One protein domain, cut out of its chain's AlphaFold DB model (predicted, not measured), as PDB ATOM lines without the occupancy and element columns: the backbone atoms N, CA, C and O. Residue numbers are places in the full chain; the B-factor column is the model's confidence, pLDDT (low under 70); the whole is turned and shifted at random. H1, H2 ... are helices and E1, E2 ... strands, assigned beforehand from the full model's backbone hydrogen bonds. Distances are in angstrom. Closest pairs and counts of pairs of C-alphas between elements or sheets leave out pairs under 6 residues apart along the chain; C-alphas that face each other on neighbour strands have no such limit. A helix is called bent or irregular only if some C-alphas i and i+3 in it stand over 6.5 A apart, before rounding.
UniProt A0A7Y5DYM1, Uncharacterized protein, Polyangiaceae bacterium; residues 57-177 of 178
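Overview. This is residues 57 to 177 of the 178 residues of an uncharacterized protein of Polyangiaceae bacterium (UniProt A0A7Y5DYM1). The domain is a small barrel of eight strands, nearly closed: one sheet folds back on itself until its first strand, E1, comes close to its last, E8. Two helices follow outside the barrel and meet at a corner, and residues 170 to 177, mostly H2, stick out as an arm. The printed part has 121 residues, with eight named strands and then two named helices; the sheet's order is E1 E2 E3 E4 E5 E6 E7 E8, all antiparallel, and the class is mixed, helices and strands. The whole is compact, with a radius of gyration of the C-alphas of 15.1 A and spans of 43 by 33 by 26 A.

Arrangement. E1, residues 57 to 59, and E2, residues 70 to 76, begin a meander, each strand the antiparallel neighbour of the one before; N 73 and O 58 are 2.8 A apart, within hydrogen-bond range. E3, residues 80 to 87, forms a hairpin with E2, N 72 and O 84 at 2.8 A. E4, residues 90 to 101, follows, N 83 and O 94 at 2.9 A, and bends by 54 degrees at residue 97. E5, residues 104 to 109, has N 106 and O 99 at 2.9 A. E6, residues 115 to 124, pairs with E5 over residues 115 to 119, N 105 and O 118 at 2.8 A. Over residues 120 to 124 it pairs with E7, residues 133 to 137, N 134 and O 123 at 2.8 A. E8, residues 147 to 150, is an edge strand beside E7, N 135 and O 148 at 2.8 A. The sheet is a folded sheet, bent back into two leaves: E1 E2 E3 face E5 E6 E7 E8, with E4 as the hinge. The closest C-alphas of E1 and E8 are those of Trp 58 and Gly 150, 4.8 A apart. H1, residues 154 to 160, is only just not on the sheet, with 4 pairs of C-alphas within 10 A. H2, residues 164 to 176, is not on it. With residues 164 to 168 alone H2 touches H1, only at the corner, the closest C-alphas being Ala 158 and Ala 164 at 4.6 A. In both helices every O i to N i+4 pair is within hydrogen-bond range.

Along the chain. E1 begins at C-alpha 57, (127.016, 121.737, 94.751). E4 is 33.8 A long, E6 28.2 A, E3 22.1 A and E2 19.5 A. H2 is 18.4 A long and ends at C-alpha 176, (114.951, 105.991, 110.958).

Size, cuts and confidence. The C-alphas farthest apart are those of Glu 139 and Met 177, 47.4 A. The printed part has no cut, no link is long, and no printed residue is under 70 in pLDDT.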
ATOM      1  N   VAL A  57     127.763 121.533  95.985       96.75
ATOM      2  CA  VAL A  57     127.016 121.737  94.751       96.75
ATOM      3  C   VAL A  57     127.139 123.199  94.334       96.75
ATOM      4  O   VAL A  57     126.802 124.105  95.095       96.75
ATOM      5  N   TRP A  58     127.643 123.424  93.124       97.88
ATOM      6  CA  TRP A  58     127.788 124.745  92.522       97.88
ATOM      7  C   TRP A  58     126.803 124.904  91.370       97.88
ATOM      8  O   TRP A  58     126.874 124.162  90.401       97.88
ATOM      9  N   PHE A  59     125.914 125.881  91.449       98.06
ATOM     10  CA  PHE A  59     124.833 126.130  90.502       98.06
ATOM     11  C   PHE A  59     125.174 127.276  89.547       98.06
ATOM     12  O   PHE A  59     125.807 128.250  89.938       98.06
ATOM     13  N   ASP A  60     124.691 127.235  88.309       97.75
ATOM     14  CA  ASP A  60     124.696 128.405  87.418       97.75
ATOM     15  C   ASP A  60     123.620 129.441  87.806       97.75
ATOM     16  O   ASP A  60     123.818 130.659  87.702       97.75
ATOM     17  N   LYS A  61     122.470 128.962  88.282       96.88
ATOM     18  CA  LYS A  61     121.334 129.752  88.762       96.88
ATOM     19  C   LYS A  61     120.492 128.944  89.748       96.88
ATOM     20  O   LYS A  61     120.520 127.716  89.752       96.88
ATOM     21  N   LEU A  62     119.691 129.647  90.546       96.62
ATOM     22  CA  LEU A  62     118.735 128.995  91.433       96.62
ATOM     23  C   LEU A  62     117.550 128.455  90.609       96.62
ATOM     24  O   LEU A  62     116.940 129.225  89.861       96.62
ATOM     25  N   PRO A  63     117.194 127.169  90.743       95.94
ATOM     26  CA  PRO A  63     115.960 126.631  90.178       95.94
ATOM     27  C   PRO A  63     114.740 127.182  90.933       95.94
ATOM     28  O   PRO A  63     114.661 127.075  92.154       95.94
ATOM     29  N   ALA A  64     113.746 127.711  90.217       95.12
ATOM     30  CA  ALA A  64     112.476 128.124  90.821       95.12
ATOM     31  C   ALA A  64     111.492 126.946  90.919       95.12
ATOM     32  O   ALA A  64     110.667 126.875  91.831       95.12
ATOM     33  N   LYS A  65     111.578 125.998  89.983       95.62
ATOM     34  CA  LYS A  65     110.760 124.778  89.934       95.62
ATOM     35  C   LYS A  65     111.594 123.569  89.515       95.62
ATOM     36  O   LYS A  65     112.642 123.683  88.894       95.62
ATOM     37  N   ARG A  66     111.077 122.371  89.798       95.25
ATOM     38  CA  ARG A  66     111.750 121.087  89.505       95.25
ATOM     39  C   ARG A  66     111.981 120.808  88.016       95.25
ATOM     40  O   ARG A  66     112.788 119.952  87.679       95.25
ATOM     41  N   THR A  67     111.246 121.481  87.135       96.38
ATOM     42  CA  THR A  67     111.401 121.357  85.679       96.38
ATOM     43  C   THR A  67     112.382 122.363  85.089       96.38
ATOM     44  O   THR A  67     112.629 122.305  83.889       96.38
ATOM     45  N   ASP A  68     112.929 123.278  85.894       97.62
ATOM     46  CA  ASP A  68     113.926 124.222  85.403       97.62
ATOM     47  C   ASP A  68     115.224 123.498  85.084       97.62
ATOM     48  O   ASP A  68     115.711 122.692  85.875       97.62
ATOM     49  N   GLU A  69     115.786 123.813  83.921       97.88
ATOM     50  CA  GLU A  69     117.113 123.348  83.544       97.88
ATOM     51  C   GLU A  69     118.169 124.275  84.145       97.88
ATOM     52  O   GLU A  69     118.155 125.487  83.898       97.88
ATOM     53  N   VAL A  70     119.067 123.695  84.932       98.00
ATOM     54  CA  VAL A  70     120.204 124.336  85.593       98.00
ATOM     55  C   VAL A  70     121.487 123.586  85.250       98.00
ATOM     56  O   VAL A  70     121.474 122.401  84.918       98.00
ATOM     57  N   GLY A  71     122.603 124.296  85.288       98.31
ATOM     58  CA  GLY A  71     123.943 123.729  85.301       98.31
ATOM     59  C   GLY A  71     124.417 123.552  86.738       98.31
ATOM     60  O   GLY A  71     124.286 124.468  87.551       98.31
ATOM     61  N   ILE A  72     124.977 122.389  87.044       97.88
ATOM     62  CA  ILE A  72     125.549 122.077  88.351       97.88
ATOM     63  C   ILE A  72     126.970 121.555  88.168       97.88
ATOM     64  O   ILE A  72     127.240 120.789  87.249       97.88
ATOM     65  N   ALA A  73     127.881 121.933  89.056       98.38
ATOM     66  CA  ALA A  73     129.212 121.357  89.131       98.38
ATOM     67  C   ALA A  73     129.549 120.921  90.560       98.38
ATOM     68  O   ALA A  73     129.197 121.593  91.529       98.38
ATOM     69  N   ILE A  74     130.245 119.794  90.689       98.06
ATOM     70  CA  ILE A  74     130.715 119.259  91.971       98.06
ATOM     71  C   ILE A  74     132.169 118.823  91.809       98.06
ATOM     72  O   ILE A  74     132.486 118.054  90.902       98.06
ATOM     73  N   TRP A  75     133.043 119.267  92.715       98.00
ATOM     74  CA  TRP A  75     134.421 118.783  92.829       98.00
ATOM     75  C   TRP A  75     134.548 117.900  94.070       98.00
ATOM     76  O   TRP A  75     134.476 118.387  95.198       98.00
ATOM     77  N   PHE A  76     134.748 116.597  93.891       97.81
ATOM     78  CA  PHE A  76     134.943 115.675  95.008       97.81
ATOM     79  C   PHE A  76     136.405 115.675  95.467       97.81
ATOM     80  O   PHE A  76     137.328 115.773  94.662       97.81
ATOM     81  N   GLY A  77     136.635 115.500  96.771       95.56
ATOM     82  CA  GLY A  77     137.986 115.501  97.352       95.56
ATOM     83  C   GLY A  77     138.928 114.414  96.812       95.56
ATOM     84  O   GLY A  77     140.135 114.521  96.995       95.56
ATOM     85  N   GLY A  78     138.396 113.400  96.121       95.62
ATOM     86  CA  GLY A  78     139.166 112.333  95.474       95.62
ATOM     87  C   GLY A  78     139.746 112.674  94.095       95.62
ATOM     88  O   GLY A  78     140.239 111.767  93.435       95.62
ATOM     89  N   GLY A  79     139.670 113.929  93.632       97.31
ATOM     90  CA  GLY A  79     140.223 114.339  92.328       97.31
ATOM     91  C   GLY A  79     139.325 114.015  91.129       97.31
ATOM     92  O   GLY A  79     139.787 113.953  89.995       97.31
ATOM     93  N   VAL A  80     138.030 113.807  91.370       98.31
ATOM     94  CA  VAL A  80     137.007 113.612  90.333       98.31
ATOM     95  C   VAL A  80     135.915 114.645  90.537       98.31
ATOM     96  O   VAL A  80     135.576 114.973  91.672       98.31
ATOM     97  N   GLY A  81     135.344 115.155  89.458       98.25
ATOM     98  CA  GLY A  81     134.178 116.014  89.515       98.25
ATOM     99  C   GLY A  81     133.162 115.687  88.437       98.25
ATOM    100  O   GLY A  81     133.398 114.882  87.532       98.25
ATOM    101  N   ILE A  82     131.995 116.296  88.588       98.25
ATOM    102  CA  ILE A  82     130.863 116.141  87.681       98.25
ATOM    103  C   ILE A  82     130.400 117.531  87.278       98.25
ATOM    104  O   ILE A  82     130.284 118.414  88.127       98.25
ATOM    105  N   TYR A  83     130.130 117.706  85.990       98.19
ATOM    106  CA  TYR A  83     129.313 118.797  85.484       98.19
ATOM    107  C   TYR A  83     127.997 118.213  84.978       98.19
ATOM    108  O   TYR A  83     128.005 117.358  84.098       98.19
ATOM    109  N   GLU A  84     126.877 118.662  85.517       97.62
ATOM    110  CA  GLU A  84     125.536 118.265  85.108       97.62
ATOM    111  C   GLU A  84     124.822 119.447  84.452       97.62
ATOM    112  O   GLU A  84     124.999 120.602  84.840       97.62
ATOM    113  N   HIS A  85     123.990 119.161  83.458       97.94
ATOM    114  CA  HIS A  85     123.019 120.111  82.943       97.94
ATOM    115  C   HIS A  85     121.662 119.436  82.781       97.94
ATOM    116  O   HIS A  85     121.537 118.430  82.076       97.94
ATOM    117  N   GLY A  86     120.640 119.994  83.422       97.50
ATOM    118  CA  GLY A  86     119.308 119.419  83.388       97.50
ATOM    119  C   GLY A  86     118.380 119.938  84.472       97.50
ATOM    120  O   GLY A  86     118.646 120.925  85.148       97.50
ATOM    121  N   SER A  87     117.257 119.250  84.601       96.69
ATOM    122  CA  SER A  87     116.215 119.464  85.601       96.69
ATOM    123  C   SER A  87     116.137 118.259  86.537       96.69
ATOM    124  O   SER A  87     116.770 117.234  86.295       96.69
ATOM    125  N   SER A  88     115.255 118.295  87.538       94.56
ATOM    126  CA  SER A  88     115.041 117.139  88.424       94.56
ATOM    127  C   SER A  88     114.500 115.883  87.722       94.56
ATOM    128  O   SER A  88     114.354 114.851  88.375       94.56
ATOM    129  N   PHE A  89     114.113 115.971  86.447       95.38
ATOM    130  CA  PHE A  89     113.467 114.880  85.711       95.38
ATOM    131  C   PHE A  89     114.275 114.377  84.512       95.38
ATOM    132  O   PHE A  89     114.032 113.268  84.043       95.38
ATOM    133  N   ARG A  90     115.196 115.190  83.988       96.56
ATOM    134  CA  ARG A  90     116.060 114.837  82.856       96.56
ATOM    135  C   ARG A  90     117.330 115.667  82.906       96.56
ATOM    136  O   ARG A  90     117.250 116.857  83.197       96.56
ATOM    137  N   GLY A  91     118.451 115.075  82.529       96.38
ATOM    138  CA  GLY A  91     119.721 115.776  82.440       96.38
ATOM    139  C   GLY A  91     120.780 114.941  81.742       96.38
ATOM    140  O   GLY A  91     120.571 113.763  81.446       96.38
ATOM    141  N   GLY A  92     121.907 115.583  81.467       97.75
ATOM    142  CA  GLY A  92     123.147 114.939  81.066       97.75
ATOM    143  C   GLY A  92     124.256 115.336  82.027       97.75
ATOM    144  O   GLY A  92     124.223 116.430  82.591       97.75
ATOM    145  N   PHE A  93     125.236 114.457  82.202       97.62
ATOM    146  CA  PHE A  93     126.403 114.743  83.019       97.62
ATOM    147  C   PHE A  93     127.685 114.381  82.279       97.62
ATOM    148  O   PHE A  93     127.742 113.410  81.526       97.62
ATOM    149  N   ASP A  94     128.714 115.169  82.538       97.94
ATOM    150  CA  ASP A  94     130.080 114.962  82.106       97.94
ATOM    151  C   ASP A  94     130.938 114.711  83.351       97.94
ATOM    152  O   ASP A  94     130.940 115.506  84.294       97.94
ATOM    153  N   VAL A  95     131.689 113.610  83.351       98.38
ATOM    154  CA  VAL A  95     132.664 113.302  84.406       98.38
ATOM    155  C   VAL A  95     134.035 113.814  83.985       98.38
ATOM    156  O   VAL A  95     134.450 113.643  82.833       98.38
ATOM    157  N   PHE A  96     134.752 114.418  84.924       98.44
ATOM    158  CA  PHE A  96     136.123 114.862  84.727       98.44
ATOM    159  C   PHE A  96     137.009 114.443  85.897       98.44
ATOM    160  O   PHE A  96     136.566 114.370  87.041       98.44
ATOM    161  N   GLU A  97     138.281 114.201  85.614       98.50
ATOM    162  CA  GLU A  97     139.321 114.195  86.641       98.50
ATOM    163  C   GLU A  97     139.865 115.610  86.822       98.50
ATOM    164  O   GLU A  97     139.839 116.421  85.886       98.50
ATOM    165  N   PHE A  98     140.357 115.912  88.020       98.25
ATOM    166  CA  PHE A  98     141.043 117.164  88.272       98.25
ATOM    167  C   PHE A  98     142.157 117.045  89.311       98.25
ATOM    168  O   PHE A  98     142.084 116.260  90.256       98.25
ATOM    169  N   GLU A  99     143.153 117.914  89.174       98.00
ATOM    170  CA  GLU A  99     144.164 118.173  90.194       98.00
ATOM    171  C   GLU A  99     144.030 119.621  90.671       98.00
ATOM    172  O   GLU A  99     143.934 120.543  89.861       98.00
ATOM    173  N   ARG A 100     144.019 119.843  91.991       95.88
ATOM    174  CA  ARG A 100     143.957 121.187  92.580       95.88
ATOM    175  C   ARG A 100     145.300 121.569  93.187       95.88
ATOM    176  O   ARG A 100     145.790 120.897  94.093       95.88
ATOM    177  N   ARG A 101     145.829 122.720  92.777       95.88
ATOM    178  CA  ARG A 101     147.051 123.326  93.322       95.88
ATOM    179  C   ARG A 101     146.732 124.724  93.842       95.88
ATOM    180  O   ARG A 101     146.739 125.699  93.099       95.88
ATOM    181  N   GLY A 102     146.386 124.813  95.128       94.94
ATOM    182  CA  GLY A 102     145.915 126.065  95.728       94.94
ATOM    183  C   GLY A 102     144.603 126.527  95.086       94.94
ATOM    184  O   GLY A 102     143.611 125.796  95.149       94.94
ATOM    185  N   SER A 103     144.627 127.715  94.481       96.69
ATOM    186  CA  SER A 103     143.534 128.348  93.728       96.69
ATOM    187  C   SER A 103     143.584 128.066  92.218       96.69
ATOM    188  O   SER A 103     142.997 128.800  91.430       96.69
ATOM    189  N   ARG A 104     144.292 127.014  91.788       97.94
ATOM    190  CA  ARG A 104     144.263 126.515  90.405       97.94
ATOM    191  C   ARG A 104     143.720 125.095  90.336       97.94
ATOM    192  O   ARG A 104     143.937 124.304  91.259       97.94
ATOM    193  N   VAL A 105     143.044 124.785  89.234       97.44
ATOM    194  CA  VAL A 105     142.573 123.447  88.873       97.44
ATOM    195  C   VAL A 105     142.993 123.093  87.452       97.44
ATOM    196  O   VAL A 105     142.769 123.864  86.520       97.44
ATOM    197  N   ASP A 106     143.546 121.898  87.298       98.00
ATOM    198  CA  ASP A 106     143.736 121.246  86.006       98.00
ATOM    199  C   ASP A 106     142.628 120.215  85.856       98.00
ATOM    200  O   ASP A 106     142.455 119.382  86.739       98.00
ATOM    201  N   MET A 107     141.878 120.256  84.762       98.00
ATOM    202  CA  MET A 107     140.721 119.397  84.527       98.00
ATOM    203  C   MET A 107     140.874 118.644  83.210       98.00
ATOM    204  O   MET A 107     141.260 119.239  82.202       98.00
ATOM    205  N   THR A 108     140.492 117.365  83.197       98.31
ATOM    206  CA  THR A 108     140.368 116.558  81.975       98.31
ATOM    207  C   THR A 108     139.010 115.866  81.943       98.31
ATOM    208  O   THR A 108     138.701 115.028  82.787       98.31
ATOM    209  N   PHE A 109     138.197 116.187  80.940       98.31
ATOM    210  CA  PHE A 109     136.891 115.563  80.738       98.31
ATOM    211  C   PHE A 109     137.034 114.167  80.128       98.31
ATOM    212  O   PHE A 109     137.766 113.962  79.159       98.31
ATOM    213  N   PHE A 110     136.326 113.179  80.672       98.12
ATOM    214  CA  PHE A 110     136.487 111.790  80.237       98.12
ATOM    215  C   PHE A 110     135.898 111.505  78.860       98.12
ATOM    216  O   PHE A 110     136.477 110.684  78.141       98.12
ATOM    217  N   GLN A 111     134.811 112.190  78.499       97.44
ATOM    218  CA  GLN A 111     134.062 111.964  77.264       97.44
ATOM    219  C   GLN A 111     134.837 112.389  76.011       97.44
ATOM    220  O   GLN A 111     134.958 111.616  75.065       97.44
ATOM    221  N   ASP A 112     135.371 113.611  75.998       97.56
ATOM    222  CA  ASP A 112     135.999 114.230  74.821       97.56
ATOM    223  C   ASP A 112     137.503 114.500  75.000       97.56
ATOM    224  O   ASP A 112     138.154 115.022  74.097       97.56
ATOM    225  N   LYS A 113     138.066 114.144  76.164       97.56
ATOM    226  CA  LYS A 113     139.462 114.413  76.554       97.56
ATOM    227  C   LYS A 113     139.827 115.897  76.537       97.56
ATOM    228  O   LYS A 113     141.013 116.234  76.525       97.56
ATOM    229  N   LYS A 114     138.836 116.796  76.569       97.19
ATOM    230  CA  LYS A 114     139.076 118.234  76.630       97.19
ATOM    231  C   LYS A 114     139.739 118.580  77.957       97.19
ATOM    232  O   LYS A 114     139.284 118.159  79.022       97.19
ATOM    233  N   LYS A 115     140.812 119.363  77.870       96.94
ATOM    234  CA  LYS A 115     141.593 119.821  79.018       96.94
ATOM    235  C   LYS A 115     141.365 121.302  79.272       96.94
ATOM    236  O   LYS A 115     141.151 122.063  78.327       96.94
ATOM    237  N   ALA A 116     141.442 121.701  80.532       96.38
ATOM    238  CA  ALA A 116     141.529 123.098  80.927       96.38
ATOM    239  C   ALA A 116     142.396 123.242  82.166       96.38
ATOM    240  O   ALA A 116     142.287 122.453  83.096       96.38
ATOM    241  N   GLU A 117     143.215 124.278  82.171       97.44
ATOM    242  CA  GLU A 117     143.905 124.755  83.358       97.44
ATOM    243  C   GLU A 117     143.304 126.113  83.706       97.44
ATOM    244  O   GLU A 117     143.218 126.985  82.836       97.44
ATOM    245  N   MET A 118     142.842 126.273  84.946       97.44
ATOM    246  CA  MET A 118     142.125 127.476  85.354       97.44
ATOM    247  C   MET A 118     142.474 127.920  86.769       97.44
ATOM    248  O   MET A 118     142.566 127.103  87.685       97.44
ATOM    249  N   GLY A 119     142.609 129.227  86.970       98.12
ATOM    250  CA  GLY A 119     142.519 129.847  88.287       98.12
ATOM    251  C   GLY A 119     141.065 129.960  88.744       98.12
ATOM    252  O   GLY A 119     140.163 130.111  87.920       98.12
ATOM    253  N   PHE A 120     140.825 129.931  90.050       97.81
ATOM    254  CA  PHE A 120     139.507 130.166  90.627       97.81
ATOM    255  C   PHE A 120     139.587 130.932  91.949       97.81
ATOM    256  O   PHE A 120     140.583 130.875  92.667       97.81
ATOM    257  N   GLU A 121     138.500 131.614  92.284       96.94
ATOM    258  CA  GLU A 121     138.288 132.277  93.563       96.94
ATOM    259  C   GLU A 121     136.944 131.829  94.133       96.94
ATOM    260  O   GLU A 121     135.948 131.775  93.410       96.94
ATOM    261  N   VAL A 122     136.926 131.516  95.429       95.94
ATOM    262  CA  VAL A 122     135.691 131.383  96.199       95.94
ATOM    263  C   VAL A 122     135.597 132.591  97.122       95.94
ATOM    264  O   VAL A 122     136.592 133.005  97.718       95.94
ATOM    265  N   LYS A 123     134.413 133.195  97.199       94.75
ATOM    266  CA  LYS A 123     134.136 134.340  98.072       94.75
ATOM    267  C   LYS A 123     132.690 134.328  98.544       94.75
ATOM    268  O   LYS A 123     131.863 133.621  97.971       94.75
ATOM    269  N   ARG A 124     132.380 135.138  99.561       93.62
ATOM    270  CA  ARG A 124     130.984 135.394  99.932       93.62
ATOM    271  C   ARG A 124     130.239 136.061  98.772       93.62
ATOM    272  O   ARG A 124     130.803 136.908  98.076       93.62
ATOM    273  N   CYS A 125     129.002 135.628  98.568       89.25
ATOM    274  CA  CYS A 125     128.100 136.093  97.521       89.25
ATOM    275  C   CYS A 125     126.989 136.919  98.161       89.25
ATOM    276  O   CYS A 125     126.062 136.363  98.738       89.25
ATOM    277  N   ASP A 126     127.097 138.241  98.083       86.56
ATOM    278  CA  ASP A 126     126.093 139.144  98.663       86.56
ATOM    279  C   ASP A 126     125.071 139.620  97.613       86.56
ATOM    280  O   ASP A 126     124.006 140.138  97.941       86.56
ATOM    281  N   ASP A 127     125.382 139.441  96.330       85.94
ATOM    282  CA  ASP A 127     124.633 139.963  95.187       85.94
ATOM    283  C   ASP A 127     123.563 139.002  94.652       85.94
ATOM    284  O   ASP A 127     122.687 139.424  93.890       85.94
ATOM    285  N   LYS A 128     123.596 137.721  95.047       90.31
ATOM    286  CA  LYS A 128     122.667 136.705  94.530       90.31
ATOM    287  C   LYS A 128     122.053 135.786  95.598       90.31
ATOM    288  O   LYS A 128     122.224 134.566  95.517       90.31
ATOM    289  N   PRO A 129     121.256 136.326  96.542       90.31
ATOM    290  CA  PRO A 129     120.487 135.500  97.469       90.31
ATOM    291  C   PRO A 129     119.621 134.463  96.724       90.31
ATOM    292  O   PRO A 129     119.096 134.765  95.647       90.31
ATOM    293  N   PRO A 130     119.431 133.249  97.272       95.12
ATOM    294  CA  PRO A 130     119.869 132.778  98.587       95.12
ATOM    295  C   PRO A 130     121.284 132.177  98.596       95.12
ATOM    296  O   PRO A 130     121.688 131.626  99.614       95.12
ATOM    297  N   PHE A 131     122.024 132.238  97.486       96.44
ATOM    298  CA  PHE A 131     123.413 131.796  97.484       96.44
ATOM    299  C   PHE A 131     124.261 132.731  98.328       96.44
ATOM    300  O   PHE A 131     124.063 133.944  98.316       96.44
ATOM    301  N   ASP A 132     125.236 132.156  99.013       94.69
ATOM    302  CA  ASP A 132     126.130 132.880  99.903       94.69
ATOM    303  C   ASP A 132     127.609 132.667  99.566       94.69
ATOM    304  O   ASP A 132     128.476 133.303 100.167       94.69
ATOM    305  N   LEU A 133     127.896 131.816  98.578       96.06
ATOM    306  CA  LEU A 133     129.212 131.613  97.994       96.06
ATOM    307  C   LEU A 133     129.162 131.843  96.483       96.06
ATOM    308  O   LEU A 133     128.314 131.283  95.789       96.06
ATOM    309  N   CYS A 134     130.096 132.638  95.963       96.19
ATOM    310  CA  CYS A 134     130.369 132.717  94.535       96.19
ATOM    311  C   CYS A 134     131.685 131.977  94.250       96.19
ATOM    312  O   CYS A 134     132.686 132.221  94.926       96.19
ATOM    313  N   LEU A 135     131.701 131.133  93.220       97.25
ATOM    314  CA  LEU A 135     132.901 130.544  92.625       97.25
ATOM    315  C   LEU A 135     133.129 131.190  91.262       97.25
ATOM    316  O   LEU A 135     132.304 131.037  90.364       97.25
ATOM    317  N   THR A 136     134.250 131.879  91.082       97.38
ATOM    318  CA  THR A 136     134.593 132.544  89.820       97.38
ATOM    319  C   THR A 136     135.888 131.978  89.258       97.38
ATOM    320  O   THR A 136     136.916 131.993  89.927       97.38
ATOM    321  N   PHE A 137     135.857 131.508  88.013       98.00
ATOM    322  CA  PHE A 137     137.052 131.089  87.280       98.00
ATOM    323  C   PHE A 137     137.744 132.291  86.640       98.00
ATOM    324  O   PHE A 137     137.084 133.248  86.244       98.00
ATOM    325  N   THR A 138     139.069 132.268  86.519       97.50
ATOM    326  CA  THR A 138     139.832 133.330  85.837       97.50
ATOM    327  C   THR A 138     139.679 133.201  84.320       97.50
ATOM    328  O   THR A 138     139.428 134.187  83.619       97.50
ATOM    329  N   GLU A 139     139.727 131.971  83.828       97.06
ATOM    330  CA  GLU A 139     139.527 131.553  82.449       97.06
ATOM    331  C   GLU A 139     138.090 131.038  82.236       97.06
ATOM    332  O   GLU A 139     137.350 130.774  83.184       97.06
ATOM    333  N   ALA A 140     137.653 130.931  80.979       93.69
ATOM    334  CA  ALA A 140     136.339 130.374  80.669       93.69
ATOM    335  C   ALA A 140     136.370 128.839  80.790       93.69
ATOM    336  O   ALA A 140     137.199 128.207  80.124       93.69
ATOM    337  N   PRO A 141     135.474 128.219  81.580       93.44
ATOM    338  CA  PRO A 141     135.485 126.777  81.746       93.44
ATOM    339  C   PRO A 141     135.013 126.037  80.486       93.44
ATOM    340  O   PRO A 141     134.201 126.554  79.715       93.44
ATOM    341  N   PRO A 142     135.475 124.790  80.258       93.38
ATOM    342  CA  PRO A 142     135.027 123.969  79.131       93.38
ATOM    343  C   PRO A 142     133.529 123.661  79.112       93.38
ATOM    344  O   PRO A 142     133.014 123.282  78.053       93.38
ATOM    345  N   ARG A 143     132.883 123.754  80.279       94.50
ATOM    346  CA  ARG A 143     131.463 123.529  80.540       94.50
ATOM    347  C   ARG A 143     130.968 124.582  81.529       94.50
ATOM    348  O   ARG A 143     131.670 124.899  82.483       94.50
ATOM    349  N   GLY A 144     129.753 125.070  81.306       94.19
ATOM    350  CA  GLY A 144     129.097 126.019  82.200       94.19
ATOM    351  C   GLY A 144     129.634 127.453  82.139       94.19
ATOM    352  O   GLY A 144     130.481 127.784  81.306       94.19
ATOM    353  N   PRO A 145     129.088 128.337  82.988       96.88
ATOM    354  CA  PRO A 145     129.484 129.738  83.061       96.88
ATOM    355  C   PRO A 145     130.787 129.937  83.845       96.88
ATOM    356  O   PRO A 145     131.199 129.110  84.653       96.88
ATOM    357  N   LYS A 146     131.395 131.115  83.673       97.06
ATOM    358  CA  LYS A 146     132.587 131.551  84.422       97.06
ATOM    359  C   LYS A 146     132.332 131.733  85.925       97.06
ATOM    360  O   LYS A 146     133.275 131.763  86.708       97.06
ATOM    361  N   THR A 147     131.077 131.907  86.332       97.31
ATOM    362  CA  THR A 147     130.696 132.074  87.736       97.31
ATOM    363  C   THR A 147     129.574 131.124  88.092       97.31
ATOM    364  O   THR A 147     128.554 131.083  87.404       97.31
ATOM    365  N   LEU A 148     129.788 130.390  89.176       97.81
ATOM    366  CA  LEU A 148     128.830 129.496  89.798       97.81
ATOM    367  C   LEU A 148     128.540 129.973  91.223       97.81
ATOM    368  O   LEU A 148     129.295 130.753  91.800       97.81
ATOM    369  N   TYR A 149     127.448 129.483  91.786       97.81
ATOM    370  CA  TYR A 149     126.907 129.923  93.060       97.81
ATOM    371  C   TYR A 149     126.659 128.719  93.958       97.81
ATOM    372  O   TYR A 149     126.206 127.679  93.492       97.81
ATOM    373  N   GLY A 150     126.981 128.834  95.236       96.38
ATOM    374  CA  GLY A 150     126.886 127.735  96.185       96.38
ATOM    375  C   GLY A 150     126.280 128.174  97.507       96.38
ATOM    376  O   GLY A 150     126.069 129.364  97.749       96.38
ATOM    377  N   PHE A 151     126.029 127.172  98.341       95.25
ATOM    378  CA  PHE A 151     125.632 127.333  99.731       95.25
ATOM    379  C   PHE A 151     126.805 126.955 100.644       95.25
ATOM    380  O   PHE A 151     127.531 125.984 100.377       95.25
ATOM    381  N   SER A 152     126.997 127.697 101.734       91.81
ATOM    382  CA  SER A 152     127.949 127.319 102.785       91.81
ATOM    383  C   SER A 152     127.476 126.062 103.512       91.81
ATOM    384  O   SER A 152     128.303 125.193 103.798       91.81
ATOM    385  N   TYR A 153     126.161 125.945 103.737       89.94
ATOM    386  CA  TYR A 153     125.534 124.878 104.513       89.94
ATOM    387  C   TYR A 153     124.495 124.090 103.713       89.94
ATOM    388  O   TYR A 153     123.726 124.638 102.925       89.94
ATOM    389  N   TYR A 154     124.433 122.783 103.979       86.25
ATOM    390  CA  TYR A 154     123.476 121.880 103.334       86.25
ATOM    391  C   TYR A 154     122.018 122.185 103.687       86.25
ATOM    392  O   TYR A 154     121.138 121.934 102.869       86.25
ATOM    393  N   ASP A 155     121.744 122.709 104.883       89.88
ATOM    394  CA  ASP A 155     120.372 123.035 105.285       89.88
ATOM    395  C   ASP A 155     119.827 124.250 104.516       89.88
ATOM    396  O   ASP A 155     118.658 124.240 104.124       89.88
ATOM    397  N   ASP A 156     120.678 125.233 104.201       92.81
ATOM    398  CA  ASP A 156     120.308 126.381 103.360       92.81
ATOM    399  C   ASP A 156     120.011 125.935 101.924       92.81
ATOM    400  O   ASP A 156     118.994 126.318 101.340       92.81
ATOM    401  N   GLU A 157     120.848 125.046 101.377       93.81
ATOM    402  CA  GLU A 157     120.591 124.408 100.083       93.81
ATOM    403  C   GLU A 157     119.263 123.638 100.108       93.81
ATOM    404  O   GLU A 157     118.426 123.799  99.219       93.81
ATOM    405  N   ALA A 158     119.034 122.825 101.143       92.31
ATOM    406  CA  ALA A 158     117.819 122.032 101.289       92.31
ATOM    407  C   ALA A 158     116.559 122.896 101.417       92.31
ATOM    408  O   ALA A 158     115.492 122.486 100.954       92.31
ATOM    409  N   ALA A 159     116.670 124.077 102.026       93.31
ATOM    410  CA  ALA A 159     115.584 125.040 102.128       93.31
ATOM    411  C   ALA A 159     115.303 125.746 100.791       93.31
ATOM    412  O   ALA A 159     114.138 125.967 100.452       93.31
ATOM    413  N   ALA A 160     116.349 126.081 100.031       94.19
ATOM    414  CA  ALA A 160     116.244 126.868  98.806       94.19
ATOM    415  C   ALA A 160     115.945 126.033  97.548       94.19
ATOM    416  O   ALA A 160     115.244 126.499  96.649       94.19
ATOM    417  N   VAL A 161     116.473 124.810  97.454       95.00
ATOM    418  CA  VAL A 161     116.431 123.994  96.235       95.00
ATOM    419  C   VAL A 161     115.221 123.043  96.253       95.00
ATOM    420  O   VAL A 161     115.130 122.177  97.131       95.00
ATOM    421  N   PRO A 162     114.306 123.105  95.259       91.12
ATOM    422  CA  PRO A 162     113.022 122.398  95.310       91.12
ATOM    423  C   PRO A 162     113.098 120.878  95.500       91.12
ATOM    424  O   PRO A 162     112.199 120.289  96.096       91.12
ATOM    425  N   TRP A 163     114.135 120.224  94.974       88.88
ATOM    426  CA  TRP A 163     114.309 118.774  95.109       88.88
ATOM    427  C   TRP A 163     115.130 118.367  96.335       88.88
ATOM    428  O   TRP A 163     114.972 117.246  96.816       88.88
ATOM    429  N   ALA A 164     115.983 119.250  96.858       87.88
ATOM    430  CA  ALA A 164     116.871 118.929  97.970       87.88
ATOM    431  C   ALA A 164     116.071 118.649  99.252       87.88
ATOM    432  O   ALA A 164     116.311 117.646  99.925       87.88
ATOM    433  N   ARG A 165     115.028 119.442  99.527       81.25
ATOM    434  CA  ARG A 165     114.113 119.217 100.659       81.25
ATOM    435  C   ARG A 165     113.505 117.814 100.669       81.25
ATOM    436  O   ARG A 165     113.473 117.144 101.704       81.25
ATOM    437  N   ASP A 166     113.008 117.370  99.516       84.31
ATOM    438  CA  ASP A 166     112.362 116.064  99.375       84.31
ATOM    439  C   ASP A 166     113.386 114.930  99.546       84.31
ATOM    440  O   ASP A 166     113.087 113.924 100.196       84.31
ATOM    441  N   LEU A 167     114.610 115.112  99.034       83.25
ATOM    442  CA  LEU A 167     115.720 114.173  99.218       83.25
ATOM    443  C   LEU A 167     116.120 114.047 100.690       83.25
ATOM    444  O   LEU A 167     116.210 112.927 101.191       83.25
ATOM    445  N   VAL A 168     116.291 115.163 101.404       85.12
ATOM    446  CA  VAL A 168     116.626 115.164 102.838       85.12
ATOM    447  C   VAL A 168     115.528 114.478 103.648       85.12
ATOM    448  O   VAL A 168     115.816 113.600 104.464       85.12
ATOM    449  N   LYS A 169     114.257 114.812 103.390       86.81
ATOM    450  CA  LYS A 169     113.115 114.157 104.043       86.81
ATOM    451  C   LYS A 169     113.133 112.645 103.808       86.81
ATOM    452  O   LYS A 169     112.976 111.872 104.752       86.81
ATOM    453  N   ALA A 170     113.347 112.219 102.564       86.75
ATOM    454  CA  ALA A 170     113.373 110.807 102.207       86.75
ATOM    455  C   ALA A 170     114.598 110.071 102.783       86.75
ATOM    456  O   ALA A 170     114.491 108.904 103.154       86.75
ATOM    457  N   ALA A 171     115.756 110.728 102.876       86.19
ATOM    458  CA  ALA A 171     116.958 110.175 103.494       86.19
ATOM    459  C   ALA A 171     116.766 109.960 105.003       86.19
ATOM    460  O   ALA A 171     117.029 108.865 105.498       86.19
ATOM    461  N   ARG A 172     116.222 110.958 105.718       88.38
ATOM    462  CA  ARG A 172     115.912 110.857 107.156       88.38
ATOM    463  C   ARG A 172     114.926 109.726 107.446       88.38
ATOM    464  O   ARG A 172     115.189 108.914 108.326       88.38
ATOM    465  N   ALA A 173     113.848 109.629 106.663       91.19
ATOM    466  CA  ALA A 173     112.868 108.553 106.807       91.19
ATOM    467  C   ALA A 173     113.514 107.162 106.673       91.19
ATOM    468  O   ALA A 173     113.268 106.288 107.499       91.19
ATOM    469  N   ARG A 174     114.401 106.968 105.686       91.00
ATOM    470  CA  ARG A 174     115.133 105.702 105.506       91.00
ATOM    471  C   ARG A 174     116.113 105.418 106.644       91.00
ATOM    472  O   ARG A 174     116.221 104.275 107.065       91.00
ATOM    473  N   ALA A 175     116.799 106.439 107.156       90.75
ATOM    474  CA  ALA A 175     117.725 106.288 108.278       90.75
ATOM    475  C   ALA A 175     117.016 105.897 109.589       90.75
ATOM    476  O   ALA A 175     117.605 105.194 110.407       90.75
ATOM    477  N   SER A 176     115.761 106.322 109.777       88.69
ATOM    478  CA  SER A 176     114.951 105.991 110.958       88.69
ATOM    479  C   SER A 176     114.270 104.621 110.913       88.69
ATOM    480  O   SER A 176     113.735 104.194 111.926       88.69
ATOM    481  N   MET A 177     114.278 103.923 109.774       83.75
ATOM    482  CA  MET A 177     113.678 102.583 109.630       83.75
ATOM    483  C   MET A 177     114.571 101.459 110.193       83.75
ATOM    484  O   MET A 177     114.581 100.352 109.658       83.75
TER     485      MET A 177